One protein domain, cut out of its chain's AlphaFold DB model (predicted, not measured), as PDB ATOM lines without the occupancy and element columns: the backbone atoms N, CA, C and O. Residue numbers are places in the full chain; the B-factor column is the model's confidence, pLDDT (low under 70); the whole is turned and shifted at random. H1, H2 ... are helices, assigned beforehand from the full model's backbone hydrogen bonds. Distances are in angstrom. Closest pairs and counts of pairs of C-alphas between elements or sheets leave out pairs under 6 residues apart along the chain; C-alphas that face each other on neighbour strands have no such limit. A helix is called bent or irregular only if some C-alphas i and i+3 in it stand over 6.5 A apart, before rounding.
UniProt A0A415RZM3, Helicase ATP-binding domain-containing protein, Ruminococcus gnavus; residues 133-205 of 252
ATOM      1  N   HIS A 133      21.885 -30.446  13.250       90.69
ATOM      2  CA  HIS A 133      20.614 -30.648  13.956       90.69
ATOM      3  C   HIS A 133      19.431 -30.887  13.019       90.69
ATOM      4  O   HIS A 133      18.391 -31.355  13.476       90.69
ATOM      5  N   PHE A 134      19.608 -30.649  11.718       93.62
ATOM      6  CA  PHE A 134      18.551 -30.782  10.727       93.62
ATOM      7  C   PHE A 134      18.723 -32.037   9.879       93.62
ATOM      8  O   PHE A 134      19.834 -32.418   9.493       93.62
ATOM      9  N   LEU A 135      17.599 -32.653   9.531       95.00
ATOM     10  CA  LEU A 135      17.515 -33.779   8.618       95.00
ATOM     11  C   LEU A 135      17.861 -33.355   7.183       95.00
ATOM     12  O   LEU A 135      17.350 -32.371   6.645       95.00
ATOM     13  N   CYS A 136      18.667 -34.168   6.503       95.62
ATOM     14  CA  CYS A 136      18.808 -34.123   5.055       95.62
ATOM     15  C   CYS A 136      18.066 -35.313   4.442       95.62
ATOM     16  O   CYS A 136      18.620 -36.407   4.331       95.62
ATOM     17  N   ARG A 137      16.826 -35.102   3.985       93.75
ATOM     18  CA  ARG A 137      15.995 -36.193   3.445       93.75
ATOM     19  C   ARG A 137      16.643 -36.909   2.252       93.75
ATOM     20  O   ARG A 137      16.602 -38.125   2.172       93.75
ATOM     21  N   ASN A 138      17.408 -36.186   1.427       93.44
ATOM     22  CA  ASN A 138      18.219 -36.795   0.365       93.44
ATOM     23  C   ASN A 138      19.245 -37.817   0.894       93.44
ATOM     24  O   ASN A 138      19.463 -38.855   0.278       93.44
ATOM     25  N   ARG A 139      19.899 -37.525   2.022       93.75
ATOM     26  CA  ARG A 139      20.849 -38.454   2.651       93.75
ATOM     27  C   ARG A 139      20.133 -39.578   3.388       93.75
ATOM     28  O   ARG A 139      20.625 -40.703   3.376       93.75
ATOM     29  N   ALA A 140      18.983 -39.289   3.994       93.19
ATOM     30  CA  ALA A 140      18.135 -40.300   4.611       93.19
ATOM     31  C   ALA A 140      17.685 -41.353   3.590       93.19
ATOM     32  O   ALA A 140      17.904 -42.539   3.819       93.19
ATOM     33  N   ASP A 141      17.174 -40.930   2.432       91.62
ATOM     34  CA  ASP A 141      16.778 -41.834   1.348       91.62
ATOM     35  C   ASP A 141      17.940 -42.727   0.910       91.62
ATOM     36  O   ASP A 141      17.787 -43.943   0.820       91.62
ATOM     37  N   GLN A 142      19.127 -42.146   0.702       91.12
ATOM     38  CA  GLN A 142      20.332 -42.895   0.330       91.12
ATOM     39  C   GLN A 142      20.739 -43.915   1.400       91.12
ATOM     40  O   GLN A 142      21.121 -45.039   1.075       91.12
ATOM     41  N   PHE A 143      20.652 -43.540   2.677       91.50
ATOM     42  CA  PHE A 143      21.021 -44.403   3.795       91.50
ATOM     43  C   PHE A 143      20.027 -45.560   3.996       91.50
ATOM     44  O   PHE A 143      20.430 -46.706   4.229       91.50
ATOM     45  N   PHE A 144      18.727 -45.281   3.873       89.62
ATOM     46  CA  PHE A 144      17.664 -46.259   4.101       89.62
ATOM     47  C   PHE A 144      17.277 -47.067   2.857       89.62
ATOM     48  O   PHE A 144      16.620 -48.094   3.021       89.62
ATOM     49  N   PHE A 145      17.733 -46.705   1.650       85.69
ATOM     50  CA  PHE A 145      17.369 -47.362   0.383       85.69
ATOM     51  C   PHE A 145      17.406 -48.902   0.439       85.69
ATOM     52  O   PHE A 145      16.457 -49.562   0.023       85.69
ATOM     53  N   HIS A 146      18.458 -49.488   1.025       80.94
ATOM     54  CA  HIS A 146      18.603 -50.944   1.192       80.94
ATOM     55  C   HIS A 146      18.339 -51.458   2.619       80.94
ATOM     56  O   HIS A 146      18.426 -52.658   2.865       80.94
ATOM     57  N   ASN A 147      18.046 -50.577   3.579       77.94
ATOM     58  CA  ASN A 147      17.978 -50.917   5.007       77.94
ATOM     59  C   ASN A 147      16.667 -50.486   5.687       77.94
ATOM     60  O   ASN A 147      16.588 -50.550   6.915       77.94
ATOM     61  N   LYS A 148      15.656 -50.061   4.922       71.69
ATOM     62  CA  LYS A 148      14.384 -49.531   5.439       71.69
ATOM     63  C   LYS A 148      13.623 -50.520   6.331       71.69
ATOM     64  O   LYS A 148      13.057 -50.119   7.336       71.69
ATOM     65  N   ASN A 149      13.665 -51.813   5.998       69.88
ATOM     66  CA  ASN A 149      12.888 -52.860   6.679       69.88
ATOM     67  C   ASN A 149      13.588 -53.479   7.904       69.88
ATOM     68  O   ASN A 149      13.088 -54.456   8.456       69.88
ATOM     69  N   LYS A 150      14.754 -52.967   8.320       78.12
ATOM     70  CA  LYS A 150      15.345 -53.376   9.603       78.12
ATOM     71  C   LYS A 150      14.503 -52.775  10.725       78.12
ATOM     72  O   LYS A 150      14.190 -51.593  10.656       78.12
ATOM     73  N   GLU A 151      14.180 -53.575  11.738       67.94
ATOM     74  CA  GLU A 151      13.252 -53.221  12.824       67.94
ATOM     75  C   GLU A 151      13.567 -51.838  13.430       67.94
ATOM     76  O   GLU A 151      12.714 -50.958  13.418       67.94
ATOM     77  N   ASN A 152      14.840 -51.568  13.743       73.94
ATOM     78  CA  ASN A 152      15.291 -50.287  14.317       73.94
ATOM     79  C   ASN A 152      15.264 -49.076  13.355       73.94
ATOM     80  O   ASN A 152      15.467 -47.948  13.789       73.94
ATOM     81  N   ASN A 153      15.105 -49.284  12.044       83.62
ATOM     82  CA  ASN A 153      15.129 -48.210  11.040       83.62
ATOM     83  C   ASN A 153      13.730 -47.787  10.588       83.62
ATOM     84  O   ASN A 153      13.583 -46.716   9.999       83.62
ATOM     85  N   LYS A 154      12.728 -48.642  10.815       83.81
ATOM     86  CA  LYS A 154      11.366 -48.411  10.346       83.81
ATOM     87  C   LYS A 154      10.751 -47.197  11.041       83.81
ATOM     88  O   LYS A 154      10.278 -46.303  10.352       83.81
ATOM     89  N   GLU A 155      10.882 -47.135  12.364       87.56
ATOM     90  CA  GLU A 155      10.415 -46.016  13.197       87.56
ATOM     91  C   GLU A 155      11.049 -44.688  12.757       87.56
ATOM     92  O   GLU A 155      10.352 -43.705  12.534       87.56
ATOM     93  N   ILE A 156      12.364 -44.677  12.506       88.31
ATOM     94  CA  ILE A 156      13.077 -43.474  12.043       88.31
ATOM     95  C   ILE A 156      12.526 -42.986  10.703       88.31
ATOM     96  O   ILE A 156      12.362 -41.790  10.491       88.31
ATOM     97  N   TYR A 157      12.271 -43.902   9.770       85.94
ATOM     98  CA  TYR A 157      11.752 -43.519   8.463       85.94
ATOM     99  C   TYR A 157      10.292 -43.046   8.540       85.94
ATOM    100  O   TYR A 157       9.909 -42.145   7.797       85.94
ATOM    101  N   GLU A 158       9.481 -43.628   9.424       87.75
ATOM    102  CA  GLU A 158       8.105 -43.182   9.670       87.75
ATOM    103  C   GLU A 158       8.073 -41.733  10.187       87.75
ATOM    104  O   GLU A 158       7.349 -40.916   9.620       87.75
ATOM    105  N   GLU A 159       8.940 -41.364  11.136       89.56
ATOM    106  CA  GLU A 159       9.073 -39.973  11.611       89.56
ATOM    107  C   GLU A 159       9.461 -38.987  10.496       89.56
ATOM    108  O   GLU A 159       8.960 -37.863  10.417       89.56
ATOM    109  N   ILE A 160      10.325 -39.417   9.575       89.69
ATOM    110  CA  ILE A 160      10.712 -38.608   8.412       89.69
ATOM    111  C   ILE A 160       9.517 -38.370   7.479       89.69
ATOM    112  O   ILE A 160       9.338 -37.260   6.976       89.69
ATOM    113  N   GLU A 161       8.702 -39.397   7.224       87.69
ATOM    114  CA  GLU A 161       7.492 -39.267   6.400       87.69
ATOM    115  C   GLU A 161       6.416 -38.413   7.081       87.69
ATOM    116  O   GLU A 161       5.697 -37.687   6.394       87.69
ATOM    117  N   ASN A 162       6.365 -38.423   8.414       88.62
ATOM    118  CA  ASN A 162       5.482 -37.571   9.210       88.62
ATOM    119  C   ASN A 162       5.897 -36.086   9.213       88.62
ATOM    120  O   ASN A 162       5.194 -35.255   9.784       88.62
ATOM    121  N   GLY A 163       6.996 -35.726   8.542       86.56
ATOM    122  CA  GLY A 163       7.446 -34.340   8.398       86.56
ATOM    123  C   GLY A 163       8.538 -33.927   9.382       86.56
ATOM    124  O   GLY A 163       8.828 -32.738   9.490       86.56
ATOM    125  N   GLY A 164       9.170 -34.886  10.059       87.56
ATOM    126  CA  GLY A 164      10.308 -34.660  10.936       87.56
ATOM    127  C   GLY A 164      11.455 -33.878  10.289       87.56
ATOM    128  O   GLY A 164      11.963 -34.275   9.235       87.56
ATOM    129  N   CYS A 165      11.894 -32.786  10.919       89.56
ATOM    130  CA  CYS A 165      12.882 -31.866  10.345       89.56
ATOM    131  C   CYS A 165      14.146 -31.731  11.197       89.56
ATOM    132  O   CYS A 165      15.244 -31.591  10.646       89.56
ATOM    133  N   GLU A 166      14.009 -31.798  12.514       89.00
ATOM    134  CA  GLU A 166      15.079 -31.722  13.495       89.00
ATOM    135  C   GLU A 166      15.165 -32.995  14.326       89.00
ATOM    136  O   GLU A 166      14.195 -33.722  14.512       89.00
ATOM    137  N   ARG A 167      16.348 -33.247  14.891       85.94
ATOM    138  CA  ARG A 167      16.545 -34.390  15.793       85.94
ATOM    139  C   ARG A 167      15.634 -34.341  17.024       85.94
ATOM    140  O   ARG A 167      15.244 -35.391  17.516       85.94
ATOM    141  N   ASN A 168      15.358 -33.141  17.532       82.81
ATOM    142  CA  ASN A 168      14.563 -32.941  18.744       82.81
ATOM    143  C   ASN A 168      13.051 -33.024  18.484       82.81
ATOM    144  O   ASN A 168      12.298 -33.045  19.449       82.81
ATOM    145  N   ASP A 169      12.616 -33.094  17.222       76.88
ATOM    146  CA  ASP A 169      11.199 -33.279  16.878       76.88
ATOM    147  C   ASP A 169      10.715 -34.703  17.199       76.88
ATOM    148  O   ASP A 169       9.525 -34.991  17.113       76.88
ATOM    149  N   TRP A 170      11.644 -35.618  17.479       82.69
ATOM    150  CA  TRP A 170      11.410 -37.053  17.445       82.69
ATOM    151  C   TRP A 170      11.430 -37.651  18.847       82.69
ATOM    152  O   TRP A 170      12.470 -37.675  19.502       82.69
ATOM    153  N   ASP A 171      10.314 -38.256  19.253       81.56
ATOM    154  CA  ASP A 171      10.185 -39.013  20.511       81.56
ATOM    155  C   ASP A 171      10.885 -40.392  20.469       81.56
ATOM    156  O   ASP A 171      10.633 -41.278  21.289       81.56
ATOM    157  N   ILE A 172      11.803 -40.589  19.518       83.75
ATOM    158  CA  ILE A 172      12.562 -41.825  19.326       83.75
ATOM    159  C   ILE A 172      14.050 -41.617  19.603       83.75
ATOM    160  O   ILE A 172      14.673 -40.626  19.219       83.75
ATOM    161  N   ASN A 173      14.671 -42.607  20.245       83.00
ATOM    162  CA  ASN A 173      16.098 -42.553  20.533       83.00
ATOM    163  C   ASN A 173      16.925 -42.931  19.297       83.00
ATOM    164  O   ASN A 173      17.129 -44.108  18.992       83.00
ATOM    165  N   ILE A 174      17.453 -41.925  18.602       87.12
ATOM    166  CA  ILE A 174      18.346 -42.137  17.464       87.12
ATOM    167  C   ILE A 174      19.801 -42.022  17.888       87.12
ATOM    168  O   ILE A 174      20.267 -40.970  18.330       87.12
ATOM    169  N   SER A 175      20.555 -43.097  17.645       89.75
ATOM    170  CA  SER A 175      22.005 -43.100  17.845       89.75
ATOM    171  C   SER A 175      22.709 -42.051  16.976       89.75
ATOM    172  O   SER A 175      22.390 -41.884  15.795       89.75
ATOM    173  N   ASP A 176      23.766 -41.432  17.509       90.88
ATOM    174  CA  ASP A 176      24.605 -40.491  16.750       90.88
ATOM    175  C   ASP A 176      25.163 -41.116  15.469       90.88
ATOM    176  O   ASP A 176      25.341 -40.439  14.456       90.88
ATOM    177  N   LYS A 177      25.408 -42.432  15.484       90.75
ATOM    178  CA  LYS A 177      25.883 -43.171  14.315       90.75
ATOM    179  C   LYS A 177      24.902 -43.082  13.149       90.75
ATOM    180  O   LYS A 177      25.362 -42.886  12.029       90.75
ATOM    181  N   ILE A 178      23.598 -43.230  13.392       91.31
ATOM    182  CA  ILE A 178      22.567 -43.109  12.350       91.31
ATOM    183  C   ILE A 178      22.346 -41.636  12.006       91.31
ATOM    184  O   ILE A 178      22.374 -41.274  10.831       91.31
ATOM    185  N   TRP A 179      22.208 -40.775  13.018       93.50
ATOM    186  CA  TRP A 179      21.939 -39.352  12.817       93.50
ATOM    187  C   TRP A 179      22.998 -38.675  11.929       93.50
ATOM    188  O   TRP A 179      22.669 -37.981  10.969       93.50
ATOM    189  N   ASN A 180      24.279 -38.979  12.154       94.12
ATOM    190  CA  ASN A 180      25.388 -38.463  11.345       94.12
ATOM    191  C   ASN A 180      25.386 -38.936   9.880       94.12
ATOM    192  O   ASN A 180      26.074 -38.349   9.038       94.12
ATOM    193  N   GLN A 181      24.637 -39.991   9.547       93.69
ATOM    194  CA  GLN A 181      24.450 -40.416   8.158       93.69
ATOM    195  C   GLN A 181      23.363 -39.593   7.470       93.69
ATOM    196  O   GLN A 181      23.538 -39.231   6.307       93.69
ATOM    197  N   ILE A 182      22.305 -39.221   8.189       94.12
ATOM    198  CA  ILE A 182      21.092 -38.638   7.601       94.12
ATOM    199  C   ILE A 182      20.972 -37.117   7.764       94.12
ATOM    200  O   ILE A 182      20.188 -36.499   7.051       94.12
ATOM    201  N   ASN A 183      21.747 -36.488   8.650       95.50
ATOM    202  CA  ASN A 183      21.690 -35.042   8.887       95.50
ATOM    203  C   ASN A 183      22.309 -34.189   7.758       95.50
ATOM    204  O   ASN A 183      22.985 -34.686   6.849       95.50
ATOM    205  N   VAL A 184      22.104 -32.869   7.823       94.44
ATOM    206  CA  VAL A 184      22.814 -31.901   6.975       94.44
ATOM    207  C   VAL A 184      24.262 -31.777   7.460       94.44
ATOM    208  O   VAL A 184      24.610 -30.912   8.257       94.44
ATOM    209  N   ARG A 185      25.134 -32.658   6.964       89.81
ATOM    210  CA  ARG A 185      26.568 -32.637   7.301       89.81
ATOM    211  C   ARG A 185      27.315 -31.468   6.663       89.81
ATOM    212  O   ARG A 185      28.166 -30.865   7.306       89.81
ATOM    213  N   GLU A 186      27.016 -31.182   5.400       88.00
ATOM    214  CA  GLU A 186      27.620 -30.096   4.631       88.00
ATOM    215  C   GLU A 186      26.556 -29.471   3.731       88.00
ATOM    216  O   GLU A 186      25.992 -30.127   2.852       88.00
ATOM    217  N   PHE A 187      26.254 -28.198   3.975       90.56
ATOM    218  CA  PHE A 187      25.273 -27.475   3.186       90.56
ATOM    219  C   PHE A 187      25.894 -26.877   1.921       90.56
ATOM    220  O   PHE A 187      26.699 -25.947   1.985       90.56
ATOM    221  N   ASN A 188      25.446 -27.352   0.758       91.12
ATOM    222  CA  ASN A 188      25.796 -26.779  -0.538       91.12
ATOM    223  C   ASN A 188      24.558 -26.124  -1.183       91.12
ATOM    224  O   ASN A 188      23.703 -26.836  -1.717       91.12
ATOM    225  N   PRO A 189      24.453 -24.781  -1.198       88.50
ATOM    226  CA  PRO A 189      23.269 -24.096  -1.713       88.50
ATOM    227  C   PRO A 189      23.051 -24.306  -3.218       88.50
ATOM    228  O   PRO A 189      21.908 -24.288  -3.667       88.50
ATOM    229  N   VAL A 190      24.115 -24.525  -3.999       91.94
ATOM    230  CA  VAL A 190      24.007 -24.772  -5.447       91.94
ATOM    231  C   VAL A 190      23.389 -26.144  -5.690       91.94
ATOM    232  O   VAL A 190      22.391 -26.248  -6.401       91.94
ATOM    233  N   PHE A 191      23.920 -27.180  -5.032       93.81
ATOM    234  CA  PHE A 191      23.364 -28.529  -5.114       93.81
ATOM    235  C   PHE A 191      21.919 -28.569  -4.607       93.81
ATOM    236  O   PHE A 191      21.042 -29.070  -5.308       93.81
ATOM    237  N   CYS A 192      21.654 -27.999  -3.427       93.75
ATOM    238  CA  CYS A 192      20.313 -27.973  -2.846       93.75
ATOM    239  C   CYS A 192      19.299 -27.281  -3.766       93.75
ATOM    240  O   CYS A 192      18.184 -27.766  -3.904       93.75
ATOM    241  N   ARG A 193      19.685 -26.196  -4.446       93.44
ATOM    242  CA  ARG A 193      18.798 -25.474  -5.366       93.44
ATOM    243  C   ARG A 193      18.552 -26.212  -6.684       93.44
ATOM    244  O   ARG A 193      17.434 -26.186  -7.200       93.44
ATOM    245  N   GLN A 194      19.603 -26.783  -7.271       94.25
ATOM    246  CA  GLN A 194      19.578 -27.268  -8.655       94.25
ATOM    247  C   GLN A 194      19.310 -28.771  -8.766       94.25
ATOM    248  O   GLN A 194      18.606 -29.182  -9.682       94.25
ATOM    249  N   ASN A 195      19.834 -29.574  -7.838       94.50
ATOM    250  CA  ASN A 195      19.930 -31.031  -7.987       94.50
ATOM    251  C   ASN A 195      19.194 -31.821  -6.897       94.50
ATOM    252  O   ASN A 195      18.895 -32.996  -7.091       94.50
ATOM    253  N   CYS A 196      18.907 -31.217  -5.742       95.06
ATOM    254  CA  CYS A 196      18.213 -31.917  -4.665       95.06
ATOM    255  C   CYS A 196      16.726 -32.104  -5.003       95.06
ATOM    256  O   CYS A 196      15.983 -31.126  -5.108       95.06
ATOM    257  N   VAL A 197      16.276 -33.360  -5.091       94.69
ATOM    258  CA  VAL A 197      14.857 -33.712  -5.312       94.69
ATOM    259  C   VAL A 197      13.957 -33.289  -4.144       94.69
ATOM    260  O   VAL A 197      12.748 -33.161  -4.301       94.69
ATOM    261  N   HIS A 198      14.567 -33.022  -2.985       94.19
ATOM    262  CA  HIS A 198      13.892 -32.650  -1.744       94.19
ATOM    263  C   HIS A 198      13.795 -31.140  -1.496       94.19
ATOM    264  O   HIS A 198      13.328 -30.715  -0.443       94.19
ATOM    265  N   LYS A 199      14.257 -30.299  -2.428       92.81
ATOM    266  CA  LYS A 199      14.433 -28.850  -2.202       92.81
ATOM    267  C   LYS A 199      13.159 -28.110  -1.777       92.81
ATOM    268  O   LYS A 199      13.237 -27.220  -0.936       92.81
ATOM    269  N   ASP A 200      12.003 -28.496  -2.316       91.62
ATOM    270  CA  ASP A 200      10.739 -27.770  -2.130       91.62
ATOM    271  C   ASP A 200      10.102 -28.021  -0.752       91.62
ATOM    272  O   ASP A 200       9.197 -27.301  -0.331       91.62
ATOM    273  N   TYR A 201      10.606 -29.005  -0.007       90.44
ATOM    274  CA  TYR A 201      10.152 -29.359   1.341       90.44
ATOM    275  C   TYR A 201      11.309 -29.550   2.331       90.44
ATOM    276  O   TYR A 201      11.088 -29.903   3.483       90.44
ATOM    277  N   CYS A 202      12.548 -29.263   1.926       93.06
ATOM    278  CA  CYS A 202      13.694 -29.275   2.824       93.06
ATOM    279  C   CYS A 202      13.633 -28.072   3.773       93.06
ATOM    280  O   CYS A 202      13.909 -26.941   3.362       93.06
ATOM    281  N   TYR A 203      13.324 -28.334   5.045       93.38
ATOM    282  CA  TYR A 203      13.260 -27.324   6.103       93.38
ATOM    283  C   TYR A 203      14.532 -26.475   6.169       93.38
ATOM    284  O   TYR A 203      14.475 -25.257   6.019       93.38
ATOM    285  N   TYR A 204      15.701 -27.120   6.279       93.69
ATOM    286  CA  TYR A 204      16.967 -26.398   6.404       93.69
ATOM    287  C   TYR A 204      17.219 -25.464   5.215       93.69
ATOM    288  O   TYR A 204      17.643 -24.327   5.393       93.69
ATOM    289  N   TYR A 205      16.927 -25.905   3.987       93.62
ATOM    290  CA  TYR A 205      17.098 -25.067   2.800       93.62
ATOM    291  C   TYR A 205      16.155 -23.851   2.803       93.62
ATOM    292  O   TYR A 205      16.597 -22.756   2.447       93.62
TER     293      TYR A 205
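What this domain is: This is residues 133 to 205 of the 252 residues of the protein "Helicase ATP-binding domain-containing protein" of Ruminococcus gnavus (UniProt A0A415RZM3). This is a small, loop-rich model in which three short helices form a cluster, their centres making a triangle with H1 at one corner: H3 packs steeply on H1, and H2 runs back beside H1 at a looser distance. H4, with the loop of residues 195 to 205 after it, makes the opposite end of the longest axis from the start of H2, while residues 162 to 175 make a long loop from H2 to H3. The printed part has 73 residues with four named helices, H1 to H4 in order along it, and no named strand. The class is all helix, though only 32 of the 73 residues are in named elements. The whole is compact, with a radius of gyration of the C-alphas of 11.8 A and spans of 35 by 25 by 21 A.

How they stand to each other: H1, residues 137 to 144, and H2, residues 151 to 161, only just touch, with 3 pairs of C-alphas within 8 A. Their closest C-alphas are those of Phe 144 and Asn 153, 7.6 A apart. The two form a helical hairpin, running opposite ways at a shallow tilt of 18 degrees. H1 also touches H3, residues 176 to 182, where the closest C-alphas are those of Ala 140 and Ile 182, 4.5 A apart. H1 and H3 run opposite ways at a steep tilt of 61 degrees. H2 and H3 are apart. H4, residues 189 to 194, is apart from H1, from H2 and from H3. In H1 and H4 every O i to N i+4 pair is within hydrogen-bond range; in H2 it is 5 of 7 pairs and in H3 2 of 3.

Where its parts are: The printed part begins at His 133, and H1 starts at C-alpha 137 at (15.995, -36.193, 3.445); its first and last C-alphas are 10.2 A apart. H2, the longest helix, measures 16.4 A from C-alpha 151 at (13.252, -53.221, 12.824) to C-alpha 161. H2 is irregular, but only just: C-alphas 152 and 155 are 6.6 A apart, and its line is a rough one. H3 is 10.0 A long, from Asp 176 to Ile 182. H4 is 8.5 A long and ends at C-alpha 194 at (19.578, -27.268, -8.655).

The domain as a whole: The two C-alphas farthest apart are those of Glu 151 and Val 190, at 35.5 A, while those of His 133 and Tyr 205, the first and last printed, are 13.0 A apart. The printed part has no cut. The link from H2 to H3 is long, with 14 residues; the links from H1 to H2 and from H3 to H4 are short, with 6 residues each. The mean pLDDT of the printed part is 88.7, and residues 149 and 151 are under 70.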